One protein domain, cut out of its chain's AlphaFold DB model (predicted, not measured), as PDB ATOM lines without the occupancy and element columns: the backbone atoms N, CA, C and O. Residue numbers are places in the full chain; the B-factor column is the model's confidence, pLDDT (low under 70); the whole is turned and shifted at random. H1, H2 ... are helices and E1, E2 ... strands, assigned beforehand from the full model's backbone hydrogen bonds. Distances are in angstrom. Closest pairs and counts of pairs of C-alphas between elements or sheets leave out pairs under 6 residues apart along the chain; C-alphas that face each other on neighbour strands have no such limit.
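This is residues 6 to 132 of the 167 residues of an uncharacterized protein of Hyphomicrobium sp. 32-62-53 (UniProt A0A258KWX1). Picture two small three-stranded lobes, E1 E2 E3 with the short helix H1 on it and E6 E7 E8, with a little hairpin, E4 and E5, in the middle between them. One long helix, H2, begins at the second lobe, passes over E4 and runs on beyond it to residue 132. The printed part has 127 residues, with two named helices and eight named strands in the order E1 E2 E3 H1 E4 E5 E6 E7 E8 H2; the sheets run E1 - E2 - E3, E6 - E7 - E8 and E4 - E5, all antiparallel, and the class is mixed, helices and strands. The whole is compact, with a radius of gyration of the C-alphas of 15.2 A, and spans 48 by 38 by 25 A.

Start at E1, residues 8 to 13, which forms a hairpin with E2, residues 34 to 39; look for N 12 and O 36, 2.9 A apart and within hydrogen-bond range. E2 forms the next hairpin with E3, residues 46 to 52, where N 37 and O 47 are 2.8 A apart. These three strands are a meander, each the antiparallel neighbour of the one before, and their sheet is only just strongly twisted, with C-alphas up to 4.2 A off its best plane. Next comes H1, residues 53 to 58, on this sheet and over E2 at a height over the sheet of 8.4 A; its line stands up from the sheet at 64 degrees. The closest C-alphas of E2 and H1 are those of Ala 35 and Phe 53, 4.3 A apart. Go on to the hairpin of E4, residues 62 to 64, and E5, residues 70 to 72, with N 63 and O 71 2.8 A apart. E5 touches E1, and their closest C-alphas, of Tyr 10 and Val 71, are 4.5 A apart. The second meander is E6, residues 76 to 86, E7, residues 89 to 96, and E8, residues 102 to 105, in a strongly twisted sheet with E6 and E8 as edge strands. Between E6 and E7 find N 80 and O 93, 2.9 A apart, and between E7 and E8 find N 105 and O 92, 2.8 A apart. E6 bends by 65 degrees at residue 83. H2, residues 109 to 132, only grazes this sheet with its residues 109 to 116, and the closest C-alphas of E6 and H2 are those of Leu 79 and Leu 109, 7.3 A apart. H2 touches E4, the closest C-alphas being those of Phe 62 and Ala 119, 5.3 A apart. H1 and H2 are apart. In H1 and H2 every O i to N i+4 pair is within hydrogen-bond range.

Find C-alpha 8 at (-1.799, 23.043, 15.818); from there E1 runs 14.4 A to C-alpha 13. E2 measures 16.0 A and E3 15.5 A from first to last C-alpha, and H1 8.7 A. E4 is 6.3 A long and E5 6.7 A. Find C-alpha 76 at (1.340, 32.364, 11.056), where E6 begins its 23.3 A; E7 follows with 21.7 A and E8 with 9.7 A. H2 runs 34.4 A and ends at C-alpha 132, at (18.098, 16.796, -0.206).

The two C-alphas farthest apart, those of Glu 87 and Met 132, are 50.3 A apart. The printed part has no cut. The link E1 to E2 is long, and its residues 14 to 33 hold no named element; their C-alphas lie 13 to 22 A from the mean of all C-alphas. The mean pLDDT of the printed part is 80.9, and it is under 70 at residues 16 to 30, 42 to 44 and 82 to 93.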
ATOM      1  N   SER A   6      -0.974  22.039  10.478       86.12
ATOM      2  CA  SER A   6      -2.104  22.962  10.279       86.12
ATOM      3  C   SER A   6      -3.158  22.920  11.386       86.12
ATOM      4  O   SER A   6      -3.891  23.885  11.566       86.12
ATOM      5  N   ASP A   7      -3.263  21.806  12.111       88.06
ATOM      6  CA  ASP A   7      -4.255  21.623  13.170       88.06
ATOM      7  C   ASP A   7      -3.735  22.156  14.525       88.06
ATOM      8  O   ASP A   7      -4.499  22.259  15.485       88.06
ATOM      9  N   ILE A   8      -2.447  22.517  14.610       89.31
ATOM     10  CA  ILE A   8      -1.799  23.043  15.818       89.31
ATOM     11  C   ILE A   8      -2.116  24.535  15.972       89.31
ATOM     12  O   ILE A   8      -1.889  25.341  15.069       89.31
ATOM     13  N   LEU A   9      -2.608  24.914  17.148       89.00
ATOM     14  CA  LEU A   9      -2.785  26.306  17.550       89.00
ATOM     15  C   LEU A   9      -1.456  26.878  18.056       89.00
ATOM     16  O   LEU A   9      -0.930  27.837  17.502       89.00
ATOM     17  N   TYR A  10      -0.886  26.245  19.079       90.81
ATOM     18  CA  TYR A  10       0.457  26.519  19.576       90.81
ATOM     19  C   TYR A  10       0.992  25.302  20.335       90.81
ATOM     20  O   TYR A  10       0.254  24.399  20.727       90.81
ATOM     21  N   VAL A  11       2.296  25.297  20.558       91.88
ATOM     22  CA  VAL A  11       3.000  24.364  21.432       91.88
ATOM     23  C   VAL A  11       3.473  25.129  22.659       91.88
ATOM     24  O   VAL A  11       3.777  26.315  22.575       91.88
ATOM     25  N   ARG A  12       3.528  24.474  23.810       89.81
ATOM     26  CA  ARG A  12       4.115  25.045  25.024       89.81
ATOM     27  C   ARG A  12       4.902  24.006  25.797       89.81
ATOM     28  O   ARG A  12       4.639  22.813  25.666       89.81
ATOM     29  N   LYS A  13       5.847  24.459  26.615       89.81
ATOM     30  CA  LYS A  13       6.611  23.594  27.518       89.81
ATOM     31  C   LYS A  13       5.820  23.350  28.803       89.81
ATOM     32  O   LYS A  13       5.308  24.309  29.371       89.81
ATOM     33  N   VAL A  14       5.732  22.113  29.287       83.56
ATOM     34  CA  VAL A  14       5.162  21.843  30.620       83.56
ATOM     35  C   VAL A  14       6.014  22.552  31.673       83.56
ATOM     36  O   VAL A  14       7.230  22.334  31.739       83.56
ATOM     37  N   ARG A  15       5.392  23.425  32.476       76.56
ATOM     38  CA  ARG A  15       6.070  24.117  33.584       76.56
ATOM     39  C   ARG A  15       6.163  23.203  34.804       76.56
ATOM     40  O   ARG A  15       5.335  22.319  34.987       76.56
ATOM     41  N   GLU A  16       7.137  23.454  35.672       66.12
ATOM     42  CA  GLU A  16       7.359  22.649  36.887       66.12
ATOM     43  C   GLU A  16       6.125  22.590  37.792       66.12
ATOM     44  O   GLU A  16       5.748  21.514  38.243       66.12
ATOM     45  N   ASN A  17       5.440  23.719  37.967       64.06
ATOM     46  CA  ASN A  17       4.229  23.799  38.784       64.06
ATOM     47  C   ASN A  17       3.027  23.082  38.137       64.06
ATOM     48  O   ASN A  17       2.124  22.637  38.836       64.06
ATOM     49  N   GLU A  18       3.020  22.949  36.807       60.75
ATOM     50  CA  GLU A  18       1.941  22.292  36.057       60.75
ATOM     51  C   GLU A  18       2.096  20.767  36.062       60.75
ATOM     52  O   GLU A  18       1.093  20.061  36.097       60.75
ATOM     53  N   ALA A  19       3.335  20.263  36.111       56.25
ATOM     54  CA  ALA A  19       3.625  18.836  36.285       56.25
ATOM     55  C   ALA A  19       3.113  18.281  37.631       56.25
ATOM     56  O   ALA A  19       2.993  17.071  37.793       56.25
ATOM     57  N   LEU A  20       2.805  19.166  38.587       55.06
ATOM     58  CA  LEU A  20       2.236  18.839  39.895       55.06
ATOM     59  C   LEU A  20       0.717  19.097  39.984       55.06
ATOM     60  O   LEU A  20       0.146  18.996  41.066       55.06
ATOM     61  N   GLY A  21       0.041  19.368  38.857       52.28
ATOM     62  CA  GLY A  21      -1.405  19.148  38.737       52.28
ATOM     63  C   GLY A  21      -2.323  20.373  38.687       52.28
ATOM     64  O   GLY A  21      -3.537  20.190  38.739       52.28
ATOM     65  N   GLN A  22      -1.822  21.603  38.541       52.94
ATOM     66  CA  GLN A  22      -2.696  22.768  38.324       52.94
ATOM     67  C   GLN A  22      -2.173  23.685  37.218       52.94
ATOM     68  O   GLN A  22      -1.298  24.522  37.428       52.94
ATOM     69  N   ASP A  23      -2.754  23.539  36.030       57.81
ATOM     70  CA  ASP A  23      -2.661  24.518  34.952       57.81
ATOM     71  C   ASP A  23      -4.001  25.261  34.809       57.81
ATOM     72  O   ASP A  23      -5.059  24.739  35.170       57.81
ATOM     73  N   ARG A  24      -3.960  26.481  34.256       55.25
ATOM     74  CA  ARG A  24      -5.124  27.370  34.043       55.25
ATOM     75  C   ARG A  24      -6.262  26.695  33.271       55.25
ATOM     76  O   ARG A  24      -7.416  27.098  33.373       55.25
ATOM     77  N   ASP A  25      -5.919  25.680  32.502       57.72
ATOM     78  CA  ASP A  25      -6.813  24.994  31.594       57.72
ATOM     79  C   ASP A  25      -7.056  23.520  31.991       57.72
ATOM     80  O   ASP A  25      -7.477  22.713  31.158       57.72
ATOM     81  N   GLY A  26      -6.756  23.162  33.245       60.00
ATOM     82  CA  GLY A  26      -6.992  21.839  33.827       60.00
ATOM     83  C   GLY A  26      -5.713  21.066  34.179       60.00
ATOM     84  O   GLY A  26      -4.624  21.428  33.740       60.00
ATOM     85  N   PRO A  27      -5.819  20.001  34.991       59.34
ATOM     86  CA  PRO A  27      -4.677  19.175  35.376       59.34
ATOM     87  C   PRO A  27      -4.055  18.475  34.159       59.34
ATOM     88  O   PRO A  27      -4.762  18.025  33.255       59.34
ATOM     89  N   ILE A  28      -2.725  18.368  34.143       65.56
ATOM     90  CA  ILE A  28      -1.964  17.693  33.087       65.56
ATOM     91  C   ILE A  28      -1.053  16.665  33.744       65.56
ATOM     92  O   ILE A  28      -0.179  17.024  34.526       65.56
ATOM     93  N   ASP A  29      -1.239  15.397  33.388       67.06
ATOM     94  CA  ASP A  29      -0.311  14.328  33.744       67.06
ATOM     95  C   ASP A  29       0.779  14.249  32.666       67.06
ATOM     96  O   ASP A  29       0.568  13.715  31.571       67.06
ATOM     97  N   ALA A  30       1.912  14.908  32.914       69.12
ATOM     98  CA  ALA A  30       3.018  14.964  31.967       69.12
ATOM     99  C   ALA A  30       4.378  15.079  32.667       69.12
ATOM    100  O   ALA A  30       4.520  15.843  33.627       69.12
ATOM    101  N   PRO A  31       5.419  14.403  32.146       72.75
ATOM    102  CA  PRO A  31       6.768  14.553  32.665       72.75
ATOM    103  C   PRO A  31       7.299  15.973  32.438       72.75
ATOM    104  O   PRO A  31       6.949  16.666  31.475       72.75
ATOM    105  N   ARG A  32       8.206  16.400  33.323       74.06
ATOM    106  CA  ARG A  32       8.905  17.686  33.209       74.06
ATOM    107  C   ARG A  32       9.560  17.808  31.832       74.06
ATOM    108  O   ARG A  32      10.130  16.850  31.317       74.06
ATOM    109  N   ASN A  33       9.511  19.010  31.262       79.44
ATOM    110  CA  ASN A  33      10.023  19.327  29.926       79.44
ATOM    111  C   ASN A  33       9.283  18.662  28.756       79.44
ATOM    112  O   ASN A  33       9.730  18.824  27.625       79.44
ATOM    113  N   ALA A  34       8.162  17.964  28.963       86.50
ATOM    114  CA  ALA A  34       7.317  17.563  27.842       86.50
ATOM    115  C   ALA A  34       6.781  18.796  27.091       86.50
ATOM    116  O   ALA A  34       6.638  19.887  27.660       86.50
ATOM    117  N   ALA A  35       6.468  18.627  25.808       89.69
ATOM    118  CA  ALA A  35       5.673  19.603  25.077       89.69
ATOM    119  C   ALA A  35       4.184  19.270  25.193       89.69
ATOM    120  O   ALA A  35       3.767  18.115  25.138       89.69
ATOM    121  N   VAL A  36       3.374  20.316  25.280       89.12
ATOM    122  CA  VAL A  36       1.928  20.243  25.097       89.12
ATOM    123  C   VAL A  36       1.599  20.896  23.767       89.12
ATOM    124  O   VAL A  36       1.867  22.081  23.566       89.12
ATOM    125  N   ILE A  37       1.020  20.120  22.858       89.69
ATOM    126  CA  ILE A  37       0.461  20.595  21.599       89.69
ATOM    127  C   ILE A  37      -0.998  20.952  21.858       89.69
ATOM    128  O   ILE A  37      -1.815  20.089  22.186       89.69
ATOM    129  N   VAL A  38      -1.326  22.227  21.699       88.25
ATOM    130  CA  VAL A  38      -2.699  22.721  21.746       88.25
ATOM    131  C   VAL A  38      -3.230  22.765  20.321       88.25
ATOM    132  O   VAL A  38      -2.586  23.328  19.433       88.25
ATOM    133  N   LEU A  39      -4.380  22.138  20.088       88.19
ATOM    134  CA  LEU A  39      -5.017  22.096  18.777       88.19
ATOM    135  C   LEU A  39      -5.969  23.281  18.590       88.19
ATOM    136  O   LEU A  39      -6.467  23.851  19.556       88.19
ATOM    137  N   ARG A  40      -6.229  23.646  17.332       86.25
ATOM    138  CA  ARG A  40      -7.196  24.702  16.967       86.25
ATOM    139  C   ARG A  40      -8.640  24.324  17.285       86.25
ATOM    140  O   ARG A  40      -9.480  25.187  17.515       86.25
ATOM    141  N   ASP A  41      -8.918  23.029  17.223       81.12
ATOM    142  CA  ASP A  41     -10.224  22.457  17.498       81.12
ATOM    143  C   ASP A  41     -10.355  22.185  18.999       81.12
ATOM    144  O   ASP A  41      -9.753  21.246  19.526       81.12
ATOM    145  N   ASN A  42     -11.165  23.003  19.673       68.31
ATOM    146  CA  ASN A  42     -11.401  22.896  21.112       68.31
ATOM    147  C   ASN A  42     -12.012  21.541  21.511       68.31
ATOM    148  O   ASN A  42     -11.840  21.121  22.653       68.31
ATOM    149  N   SER A  43     -12.670  20.828  20.586       66.31
ATOM    150  CA  SER A  43     -13.226  19.492  20.847       66.31
ATOM    151  C   SER A  43     -12.159  18.395  20.918       66.31
ATOM    152  O   SER A  43     -12.369  17.366  21.556       66.31
ATOM    153  N   LYS A  44     -10.990  18.614  20.296       64.38
ATOM    154  CA  LYS A  44      -9.876  17.649  20.247       64.38
ATOM    155  C   LYS A  44      -8.849  17.849  21.363       64.38
ATOM    156  O   LYS A  44      -7.929  17.042  21.492       64.38
ATOM    157  N   GLY A  45      -9.017  18.891  22.176       71.50
ATOM    158  CA  GLY A  45      -8.242  19.121  23.389       71.50
ATOM    159  C   GLY A  45      -6.743  19.337  23.159       71.50
ATOM    160  O   GLY A  45      -6.306  19.985  22.204       71.50
ATOM    161  N   ARG A  46      -5.947  18.830  24.105       80.69
ATOM    162  CA  ARG A  46      -4.490  18.995  24.190       80.69
ATOM    163  C   ARG A  46      -3.817  17.649  24.038       80.69
ATOM    164  O   ARG A  46      -4.342  16.638  24.494       80.69
ATOM    165  N   ILE A  47      -2.619  17.653  23.477       85.12
ATOM    166  CA  ILE A  47      -1.806  16.449  23.353       85.12
ATOM    167  C   ILE A  47      -0.495  16.686  24.075       85.12
ATOM    168  O   ILE A  47       0.276  17.567  23.699       85.12
ATOM    169  N   VAL A  48      -0.227  15.873  25.088       85.31
ATOM    170  CA  VAL A  48       1.103  15.783  25.688       85.31
ATOM    171  C   VAL A  48       1.971  14.929  24.772       85.31
ATOM    172  O   VAL A  48       1.586  13.824  24.382       85.31
ATOM    173  N   THR A  49       3.129  15.443  24.375       83.62
ATOM    174  CA  THR A  49       4.047  14.701  23.516       83.62
ATOM    175  C   THR A  49       4.871  13.706  24.330       83.62
ATOM    176  O   THR A  49       5.314  14.039  25.425       83.62
ATOM    177  N   PRO A  50       5.183  12.523  23.773       81.88
ATOM    178  CA  PRO A  50       6.074  11.561  24.427       81.88
ATOM    179  C   PRO A  50       7.555  11.972  24.358       81.88
ATOM    180  O   PRO A  50       8.405  11.337  24.971       81.88
ATOM    181  N   VAL A  51       7.881  13.000  23.571       85.69
ATOM    182  CA  VAL A  51       9.231  13.558  23.424       85.69
ATOM    183  C   VAL A  51       9.349  14.881  24.178       85.69
ATOM    184  O   VAL A  51       8.333  15.522  24.467       85.69
ATOM    185  N   SER A  52      10.583  15.299  24.470       89.88
ATOM    186  CA  SER A  52      10.830  16.580  25.131       89.88
ATOM    187  C   SER A  52      10.425  17.757  24.247       89.88
ATOM    188  O   SER A  52      10.379  17.673  23.015       89.88
ATOM    189  N   PHE A  53      10.155  18.880  24.898       92.00
ATOM    190  CA  PHE A  53       9.869  20.144  24.250       92.00
ATOM    191  C   PHE A  53      10.999  20.548  23.307       92.00
ATOM    192  O   PHE A  53      10.735  20.912  22.168       92.00
ATOM    193  N   GLU A  54      12.252  20.399  23.728       92.56
ATOM    194  CA  GLU A  54      13.427  20.712  22.917       92.56
ATOM    195  C   GLU A  54      13.437  19.894  21.615       92.56
ATOM    196  O   GLU A  54      13.576  20.462  20.531       92.56
ATOM    197  N   THR A  55      13.149  18.588  21.689       91.88
ATOM    198  CA  THR A  55      13.033  17.728  20.501       91.88
ATOM    199  C   THR A  55      11.881  18.144  19.587       91.88
ATOM    200  O   THR A  55      11.993  18.030  18.367       91.88
ATOM    201  N   VAL A  56      10.754  18.620  20.128       91.69
ATOM    202  CA  VAL A  56       9.673  19.176  19.294       91.69
ATOM    203  C   VAL A  56      10.145  20.442  18.594       91.69
ATOM    204  O   VAL A  56       9.945  20.581  17.387       91.69
ATOM    205  N   MET A  57      10.805  21.335  19.331       94.12
ATOM    206  CA  MET A  57      11.295  22.602  18.807       94.12
ATOM    207  C   MET A  57      12.330  22.408  17.704       94.12
ATOM    208  O   MET A  57      12.375  23.222  16.795       94.12
ATOM    209  N   GLU A  58      13.140  21.352  17.727       93.19
ATOM    210  CA  GLU A  58      14.106  21.031  16.665       93.19
ATOM    211  C   GLU A  58      13.456  20.653  15.327       93.19
ATOM    212  O   GLU A  58      14.033  20.924  14.277       93.19
ATOM    213  N   ARG A  59      12.249  20.076  15.348       90.19
ATOM    214  CA  ARG A  59      11.614  19.475  14.160       90.19
ATOM    215  C   ARG A  59      10.988  20.467  13.187       90.19
ATOM    216  O   ARG A  59      10.721  20.085  12.053       90.19
ATOM    217  N   GLN A  60      10.704  21.691  13.619       92.25
ATOM    218  CA  GLN A  60      10.103  22.723  12.770       92.25
ATOM    219  C   GLN A  60      10.441  24.133  13.270       92.25
ATOM    220  O   GLN A  60      10.921  24.327  14.391       92.25
ATOM    221  N   GLY A  61      10.195  25.133  12.426       94.12
ATOM    222  CA  GLY A  61      10.240  26.540  12.807       94.12
ATOM    223  C   GLY A  61       9.060  26.910  13.707       94.12
ATOM    224  O   GLY A  61       7.908  26.583  13.412       94.12
ATOM    225  N   PHE A  62       9.342  27.625  14.795       95.56
ATOM    226  CA  PHE A  62       8.328  28.128  15.716       95.56
ATOM    227  C   PHE A  62       8.589  29.585  16.075       95.56
ATOM    228  O   PHE A  62       9.722  29.963  16.366       95.56
ATOM    229  N   VAL A  63       7.516  30.366  16.139       94.94
ATOM    230  CA  VAL A  63       7.516  31.740  16.629       94.94
ATOM    231  C   VAL A  63       7.157  31.726  18.109       94.94
ATOM    232  O   VAL A  63       6.056  31.315  18.478       94.94
ATOM    233  N   ASP A  64       8.077  32.165  18.966       93.69
ATOM    234  CA  ASP A  64       7.783  32.400  20.382       93.69
ATOM    235  C   ASP A  64       6.949  33.678  20.523       93.69
ATOM    236  O   ASP A  64       7.454  34.789  20.337       93.69
ATOM    237  N   ILE A  65       5.677  33.517  20.880       90.06
ATOM    238  CA  ILE A  65       4.731  34.622  21.073       90.06
ATOM    239  C   ILE A  65       4.646  35.054  22.546       90.06
ATOM    240  O   ILE A  65       3.753  35.815  22.928       90.06
ATOM    241  N   GLY A  66       5.556  34.572  23.392       87.19
ATOM    242  CA  GLY A  66       5.579  34.833  24.822       87.19
ATOM    243  C   GLY A  66       4.544  34.022  25.600       87.19
ATOM    244  O   GLY A  66       3.763  33.235  25.059       87.19
ATOM    245  N   ALA A  67       4.553  34.201  26.924       84.50
ATOM    246  CA  ALA A  67       3.728  33.434  27.859       84.50
ATOM    247  C   ALA A  67       3.868  31.908  27.688       84.50
ATOM    248  O   ALA A  67       2.917  31.174  27.949       84.50
ATOM    249  N   ASN A  68       5.061  31.435  27.297       88.31
ATOM    250  CA  ASN A  68       5.355  30.025  27.035       88.31
ATOM    251  C   ASN A  68       4.550  29.438  25.859       88.31
ATOM    252  O   ASN A  68       4.199  28.271  25.900       88.31
ATOM    253  N   ARG A  69       4.218  30.220  24.824       90.12
ATOM    254  CA  ARG A  69       3.481  29.733  23.646       90.12
ATOM    255  C   ARG A  69       4.313  29.898  22.378       90.12
ATOM    256  O   ARG A  69       4.837  30.972  22.105       90.12
ATOM    257  N   PHE A  70       4.378  28.831  21.595       94.00
ATOM    258  CA  PHE A  70       5.212  28.700  20.407       94.00
ATOM    259  C   PHE A  70       4.342  28.278  19.224       94.00
ATOM    260  O   PHE A  70       3.802  27.172  19.195       94.00
ATOM    261  N   VAL A  71       4.171  29.162  18.249       93.50
ATOM    262  CA  VAL A  71       3.292  28.932  17.094       93.50
ATOM    263  C   VAL A  71       4.119  28.374  15.936       93.50
ATOM    264  O   VAL A  71       5.166  28.946  15.642       93.50
ATOM    265  N   PRO A  72       3.708  27.282  15.265       94.44
ATOM    266  CA  PRO A  72       4.396  26.820  14.061       94.44
ATOM    267  C   PRO A  72       4.456  27.938  13.018       94.44
ATOM    268  O   PRO A  72       3.430  28.548  12.724       94.44
ATOM    269  N   VAL A  73       5.628  28.195  12.437       94.44
ATOM    270  CA  VAL A  73       5.798  29.337  11.522       94.44
ATOM    271  C   VAL A  73       4.864  29.261  10.313       94.44
ATOM    272  O   VAL A  73       4.221  30.246   9.975       94.44
ATOM    273  N   GLY A  74       4.667  28.064   9.750       90.88
ATOM    274  CA  GLY A  74       3.747  27.846   8.627       90.88
ATOM    275  C   GLY A  74       2.265  28.079   8.951       90.88
ATOM    276  O   GLY A  74       1.438  28.098   8.039       90.88
ATOM    277  N   ASN A  75       1.923  28.255  10.231       91.94
ATOM    278  CA  ASN A  75       0.576  28.595  10.673       91.94
ATOM    279  C   ASN A  75       0.391  30.095  10.909       91.94
ATOM    280  O   ASN A  75      -0.753  30.492  11.105       91.94
ATOM    281  N   VAL A  76       1.450  30.907  10.916       90.75
ATOM    282  CA  VAL A  76       1.340  32.364  11.056       90.75
ATOM    283  C   VAL A  76       0.951  32.954   9.704       90.75
ATOM    284  O   VAL A  76       1.615  32.711   8.701       90.75
ATOM    285  N   GLU A  77      -0.151  33.696   9.677       88.62
ATOM    286  CA  GLU A  77      -0.628  34.414   8.492       88.62
ATOM    287  C   GLU A  77      -0.173  35.870   8.518       88.62
ATOM    288  O   GLU A  77       0.433  36.348   7.564       88.62
ATOM    289  N   GLU A  78      -0.402  36.548   9.640       86.12
ATOM    290  CA  GLU A  78      -0.073  37.958   9.811       86.12
ATOM    291  C   GLU A  78       0.259  38.254  11.278       86.12
ATOM    292  O   GLU A  78      -0.315  37.669  12.205       86.12
ATOM    293  N   LEU A  79       1.187  39.187  11.495       85.94
ATOM    294  CA  LEU A  79       1.426  39.809  12.791       85.94
ATOM    295  C   LEU A  79       0.875  41.227  12.745       85.94
ATOM    296  O   LEU A  79       1.317  42.033  11.933       85.94
ATOM    297  N   ASN A  80      -0.066  41.541  13.630       80.38
ATOM    298  CA  ASN A  80      -0.672  42.865  13.669       80.38
ATOM    299  C   ASN A  80      -0.779  43.396  15.106       80.38
ATOM    300  O   ASN A  80      -0.507  42.718  16.101       80.38
ATOM    301  N   SER A  81      -1.146  44.661  15.218       72.06
ATOM    302  CA  SER A  81      -1.462  45.355  16.454       72.06
ATOM    303  C   SER A  81      -2.973  45.388  16.626       72.06
ATOM    304  O   SER A  81      -3.672  45.749  15.687       72.06
ATOM    305  N   SER A  82      -3.488  45.045  17.808       63.94
ATOM    306  CA  SER A  82      -4.912  45.256  18.080       63.94
ATOM    307  C   SER A  82      -5.227  46.760  18.034       63.94
ATOM    308  O   SER A  82      -4.468  47.533  18.628       63.94
ATOM    309  N   PRO A  83      -6.318  47.182  17.364       54.06
ATOM    310  CA  PRO A  83      -6.798  48.561  17.424       54.06
ATOM    311  C   PRO A  83      -7.412  48.906  18.792       54.06
ATOM    312  O   PRO A  83      -7.473  50.079  19.148       54.06
ATOM    313  N   GLU A  84      -7.831  47.907  19.576       52.28
ATOM    314  CA  GLU A  84      -8.382  48.117  20.917       52.28
ATOM    315  C   GLU A  84      -7.274  48.148  21.979       52.28
ATOM    316  O   GLU A  84      -6.645  47.133  22.300       52.28
ATOM    317  N   GLU A  85      -7.063  49.334  22.552       47.62
ATOM    318  CA  GLU A  85      -6.361  49.538  23.818       47.62
ATOM    319  C   GLU A  85      -7.229  49.018  24.975       47.62
ATOM    320  O   GLU A  85      -7.862  49.787  25.693       47.62
ATOM    321  N   PHE A  86      -7.276  47.704  25.193       42.94
ATOM    322  CA  PHE A  86      -7.804  47.190  26.460       42.94
ATOM    323  C   PHE A  86      -6.836  47.607  27.583       42.94
ATOM    324  O   PHE A  86      -5.655  47.259  27.554       42.94
ATOM    325  N   GLU A  87      -7.311  48.399  28.548       52.78
ATOM    326  CA  GLU A  87      -6.523  48.900  29.694       52.78
ATOM    327  C   GLU A  87      -5.239  49.682  29.330       52.78
ATOM    328  O   GLU A  87      -4.252  49.636  30.070       52.78
ATOM    329  N   GLY A  88      -5.183  50.356  28.175       49.84
ATOM    330  CA  GLY A  88      -3.964  51.057  27.738       49.84
ATOM    331  C   GLY A  88      -2.792  50.123  27.386       49.84
ATOM    332  O   GLY A  88      -1.656  50.574  27.221       49.84
ATOM    333  N   LYS A  89      -3.038  48.811  27.257       52.75
ATOM    334  CA  LYS A  89      -2.043  47.817  26.840       52.75
ATOM    335  C   LYS A  89      -2.286  47.452  25.377       52.75
ATOM    336  O   LYS A  89      -3.317  46.896  25.016       52.75
ATOM    337  N   ARG A  90      -1.313  47.740  24.509       54.94
ATOM    338  CA  ARG A  90      -1.355  47.326  23.098       54.94
ATOM    339  C   ARG A  90      -1.089  45.825  22.990       54.94
ATOM    340  O   ARG A  90       0.068  45.405  22.985       54.94
ATOM    341  N   TYR A  91      -2.144  45.024  22.884       57.50
ATOM    342  CA  TYR A  91      -2.020  43.601  22.569       57.50
ATOM    343  C   TYR A  91      -1.602  43.427  21.108       57.50
ATOM    344  O   TYR A  91      -2.137  44.076  20.205       57.50
ATOM    345  N   ARG A  92      -0.627  42.553  20.864       69.94
ATOM    346  CA  ARG A  92      -0.267  42.133  19.506       69.94
ATOM    347  C   ARG A  92      -1.021  40.868  19.161       69.94
ATOM    348  O   ARG A  92      -1.255  40.026  20.023       69.94
ATOM    349  N   VAL A  93      -1.431  40.768  17.912       67.75
ATOM    350  CA  VAL A  93      -2.366  39.765  17.432       67.75
ATOM    351  C   VAL A  93      -1.642  38.926  16.392       67.75
ATOM    352  O   VAL A  93      -1.143  39.453  15.400       67.75
ATOM    353  N   VAL A  94      -1.548  37.626  16.650       76.38
ATOM    354  CA  VAL A  94      -1.014  36.646  15.703       76.38
ATOM    355  C   VAL A  94      -2.196  35.999  15.001       76.38
ATOM    356  O   VAL A  94      -2.954  35.248  15.625       76.38
ATOM    357  N   TRP A  95      -2.353  36.315  13.720       77.75
ATOM    358  CA  TRP A  95      -3.351  35.714  12.848       77.75
ATOM    359  C   TRP A  95      -2.860  34.358  12.377       77.75
ATOM    360  O   TRP A  95      -1.687  34.187  12.031       77.75
ATOM    361  N   LEU A  96      -3.757  33.379  12.403       76.69
ATOM    362  CA  LEU A  96      -3.419  32.001  12.099       76.69
ATOM    363  C   LEU A  96      -4.046  31.574  10.781       76.69
ATOM    364  O   LEU A  96      -5.264  31.581  10.630       76.69
ATOM    365  N   LYS A  97      -3.208  31.087   9.867       78.06
ATOM    366  CA  LYS A  97      -3.608  30.706   8.514       78.06
ATOM    367  C   LYS A  97      -4.761  29.713   8.530       78.06
ATOM    368  O   LYS A  97      -4.603  28.602   9.046       78.06
ATOM    369  N   GLY A  98      -5.892  30.081   7.932       74.94
ATOM    370  CA  GLY A  98      -7.071  29.214   7.832       74.94
ATOM    371  C   GLY A  98      -7.763  28.946   9.175       74.94
ATOM    372  O   GLY A  98      -8.378  27.894   9.346       74.94
ATOM    373  N   TYR A  99      -7.621  29.852  10.142       76.25
ATOM    374  CA  TYR A  99      -8.324  29.829  11.420       76.25
ATOM    375  C   TYR A  99      -8.882  31.225  11.704       76.25
ATOM    376  O   TYR A  99      -8.167  32.213  11.608       76.25
ATOM    377  N   SER A 100     -10.163  31.312  12.061       71.31
ATOM    378  CA  SER A 100     -10.839  32.593  12.314       71.31
ATOM    379  C   SER A 100     -10.461  33.243  13.650       71.31
ATOM    380  O   SER A 100     -10.908  34.349  13.939       71.31
ATOM    381  N   GLY A 101      -9.679  32.557  14.485       72.94
ATOM    382  CA  GLY A 101      -9.223  33.072  15.768       72.94
ATOM    383  C   GLY A 101      -7.821  33.669  15.706       72.94
ATOM    384  O   GLY A 101      -7.017  33.377  14.823       72.94
ATOM    385  N   VAL A 102      -7.514  34.468  16.722       79.56
ATOM    386  CA  VAL A 102      -6.223  35.131  16.874       79.56
ATOM    387  C   VAL A 102      -5.597  34.824  18.228       79.56
ATOM    388  O   VAL A 102      -6.297  34.637  19.225       79.56
ATOM    389  N   LEU A 103      -4.265  34.785  18.285       83.75
ATOM    390  CA  LEU A 103      -3.539  34.668  19.547       83.75
ATOM    391  C   LEU A 103      -3.016  36.035  19.976       83.75
ATOM    392  O   LEU A 103      -2.239  36.667  19.263       83.75
ATOM    393  N   SER A 104      -3.407  36.474  21.171       82.38
ATOM    394  CA  SER A 104      -2.856  37.682  21.780       82.38
ATOM    395  C   SER A 104      -1.438  37.439  22.297       82.38
ATOM    396  O   SER A 104      -1.145  36.387  22.865       82.38
ATOM    397  N   SER A 105      -0.557  38.419  22.143       82.94
ATOM    398  CA  SER A 105       0.810  38.435  22.654       82.94
ATOM    399  C   SER A 105       1.111  39.778  23.319       82.94
ATOM    400  O   SER A 105       0.656  40.828  22.866       82.94
ATOM    401  N   MET A 106       1.901  39.730  24.393       82.25
ATOM    402  CA  MET A 106       2.457  40.911  25.068       82.25
ATOM    403  C   MET A 106       3.839  41.296  24.517       82.25
ATOM    404  O   MET A 106       4.436  42.272  24.965       82.25
ATOM    405  N   VAL A 107       4.387  40.512  23.584       83.44
ATOM    406  CA  VAL A 107       5.692  40.772  22.972       83.44
ATOM    407  C   VAL A 107       5.554  41.923  21.975       83.44
ATOM    408  O   VAL A 107       4.565  42.015  21.247       83.44
ATOM    409  N   ALA A 108       6.540  42.820  21.938       82.81
ATOM    410  CA  ALA A 108       6.546  43.936  20.998       82.81
ATOM    411  C   ALA A 108       6.545  43.447  19.536       82.81
ATOM    412  O   ALA A 108       7.183  42.448  19.215       82.81
ATOM    413  N   LEU A 109       5.864  44.178  18.644       85.19
ATOM    414  CA  LEU A 109       5.656  43.751  17.253       85.19
ATOM    415  C   LEU A 109       6.976  43.510  16.507       85.19
ATOM    416  O   LEU A 109       7.172  42.421  15.988       85.19
ATOM    417  N   HIS A 110       7.919  44.455  16.559       84.19
ATOM    418  CA  HIS A 110       9.231  44.308  15.912       84.19
ATOM    419  C   HIS A 110      10.029  43.096  16.427       84.19
ATOM    420  O   HIS A 110      10.803  42.485  15.695       84.19
ATOM    421  N   VAL A 111       9.827  42.710  17.694       89.06
ATOM    422  CA  VAL A 111      10.434  41.498  18.258       89.06
ATOM    423  C   VAL A 111       9.754  40.252  17.694       89.06
ATOM    424  O   VAL A 111      10.440  39.290  17.361       89.06
ATOM    425  N   LEU A 112       8.423  40.255  17.568       89.50
ATOM    426  CA  LEU A 112       7.686  39.159  16.933       89.50
ATOM    427  C   LEU A 112       8.062  39.004  15.455       89.50
ATOM    428  O   LEU A 112       8.248  37.877  15.011       89.50
ATOM    429  N   GLU A 113       8.235  40.102  14.723       90.31
ATOM    430  CA  GLU A 113       8.705  40.101  13.332       90.31
ATOM    431  C   GLU A 113      10.111  39.502  13.217       90.31
ATOM    432  O   GLU A 113      10.340  38.614  12.398       90.31
ATOM    433  N   GLY A 114      11.039  39.908  14.092       92.94
ATOM    434  CA  GLY A 114      12.375  39.308  14.154       92.94
ATOM    435  C   GLY A 114      12.326  37.802  14.431       92.94
ATOM    436  O   GLY A 114      12.936  37.010  13.714       92.94
ATOM    437  N   ARG A 115      11.519  37.382  15.415       94.31
ATOM    438  CA  ARG A 115      11.310  35.961  15.741       94.31
ATOM    439  C   ARG A 115      10.669  35.187  14.592       94.31
ATOM    440  O   ARG A 115      11.021  34.030  14.382       94.31
ATOM    441  N   LEU A 116       9.742  35.804  13.860       94.38
ATOM    442  CA  LEU A 116       9.111  35.215  12.683       94.38
ATOM    443  C   LEU A 116      10.144  34.966  11.582       94.38
ATOM    444  O   LEU A 116      10.198  33.860  11.049       94.38
ATOM    445  N   LEU A 117      11.005  35.945  11.298       95.44
ATOM    446  CA  LEU A 117      12.088  35.803  10.323       95.44
ATOM    447  C   LEU A 117      13.065  34.688  10.710       95.44
ATOM    448  O   LEU A 117      13.440  33.874   9.867       95.44
ATOM    449  N   ASP A 118      13.459  34.611  11.978       96.12
ATOM    450  CA  ASP A 118      14.365  33.560  12.450       96.12
ATOM    451  C   ASP A 118      13.721  32.170  12.397       96.12
ATOM    452  O   ASP A 118      14.360  31.199  11.973       96.12
ATOM    453  N   ALA A 119      12.441  32.069  12.763       95.62
ATOM    454  CA  ALA A 119      11.667  30.841  12.645       95.62
ATOM    455  C   ALA A 119      11.511  30.401  11.182       95.62
ATOM    456  O   ALA A 119      11.635  29.209  10.895       95.62
ATOM    457  N   GLN A 120      11.298  31.350  10.265       96.06
ATOM    458  CA  GLN A 120      11.196  31.085   8.833       96.06
ATOM    459  C   GLN A 120      12.527  30.573   8.280       96.06
ATOM    460  O   GLN A 120      12.567  29.491   7.709       96.06
ATOM    461  N   ARG A 121      13.644  31.252   8.573       96.81
ATOM    462  CA  ARG A 121      14.989  30.790   8.178       96.81
ATOM    463  C   ARG A 121      15.292  29.384   8.682       96.81
ATOM    464  O   ARG A 121      15.976  28.617   8.011       96.81
ATOM    465  N   LYS A 122      14.850  29.053   9.898       96.56
ATOM    466  CA  LYS A 122      14.993  27.698  10.438       96.56
ATOM    467  C   LYS A 122      14.164  26.697   9.636       96.56
ATOM    468  O   LYS A 122      14.674  25.624   9.330       96.56
ATOM    469  N   GLN A 123      12.917  27.036   9.316       95.94
ATOM    470  CA  GLN A 123      12.047  26.178   8.519       95.94
ATOM    471  C   GLN A 123      12.619  25.945   7.119       95.94
ATOM    472  O   GLN A 123      12.711  24.796   6.705       95.94
ATOM    473  N   ASP A 124      13.113  26.993   6.462       96.50
ATOM    474  CA  ASP A 124      13.708  26.900   5.128       96.50
ATOM    475  C   ASP A 124      14.896  25.922   5.121       96.50
ATOM    476  O   ASP A 124      14.974  25.036   4.273       96.50
ATOM    477  N   ARG A 125      15.776  25.988   6.134       96.31
ATOM    478  CA  ARG A 125      16.886  25.026   6.287       96.31
ATOM    479  C   ARG A 125      16.399  23.587   6.452       96.31
ATOM    480  O   ARG A 125      17.010  22.668   5.907       96.31
ATOM    481  N   LEU A 126      15.341  23.370   7.235       95.06
ATOM    482  CA  LEU A 126      14.772  22.035   7.446       95.06
ATOM    483  C   LEU A 126      14.147  21.491   6.156       95.06
ATOM    484  O   LEU A 126      14.343  20.322   5.823       95.06
ATOM    485  N   ASP A 127      13.456  22.344   5.405       94.31
ATOM    486  CA  ASP A 127      12.833  21.989   4.131       94.31
ATOM    487  C   ASP A 127      13.892  21.671   3.060       94.31
ATOM    488  O   ASP A 127      13.767  20.679   2.334       94.31
ATOM    489  N   GLU A 128      14.987  22.434   3.008       95.56
ATOM    490  CA  GLU A 128      16.144  22.152   2.149       95.56
ATOM    491  C   GLU A 128      16.791  20.799   2.476       95.56
ATOM    492  O   GLU A 128      17.063  19.994   1.574       95.56
ATOM    493  N   GLN A 129      17.004  20.513   3.764       93.81
ATOM    494  CA  GLN A 129      17.539  19.229   4.223       93.81
ATOM    495  C   GLN A 129      16.608  18.069   3.855       93.81
ATOM    496  O   GLN A 129      17.069  17.044   3.344       93.81
ATOM    497  N   ALA A 130      15.298  18.232   4.050       91.81
ATOM    498  CA  ALA A 130      14.302  17.233   3.679       91.81
ATOM    499  C   ALA A 130      14.285  16.982   2.161       91.81
ATOM    500  O   ALA A 130      14.282  15.830   1.714       91.81
ATOM    501  N   ALA A 131      14.352  18.043   1.352       93.69
ATOM    502  CA  ALA A 131      14.423  17.937  -0.101       93.69
ATOM    503  C   ALA A 131      15.698  17.213  -0.562       93.69
ATOM    504  O   ALA A 131      15.649  16.375  -1.469       93.69
ATOM    505  N   MET A 132      16.842  17.492   0.071       94.12
ATOM    506  CA  MET A 132      18.098  16.796  -0.206       94.12
ATOM    507  C   MET A 132      18.009  15.309   0.158       94.12
ATOM    508  O   MET A 132      18.379  14.461  -0.657       94.12
TER     509      MET A 132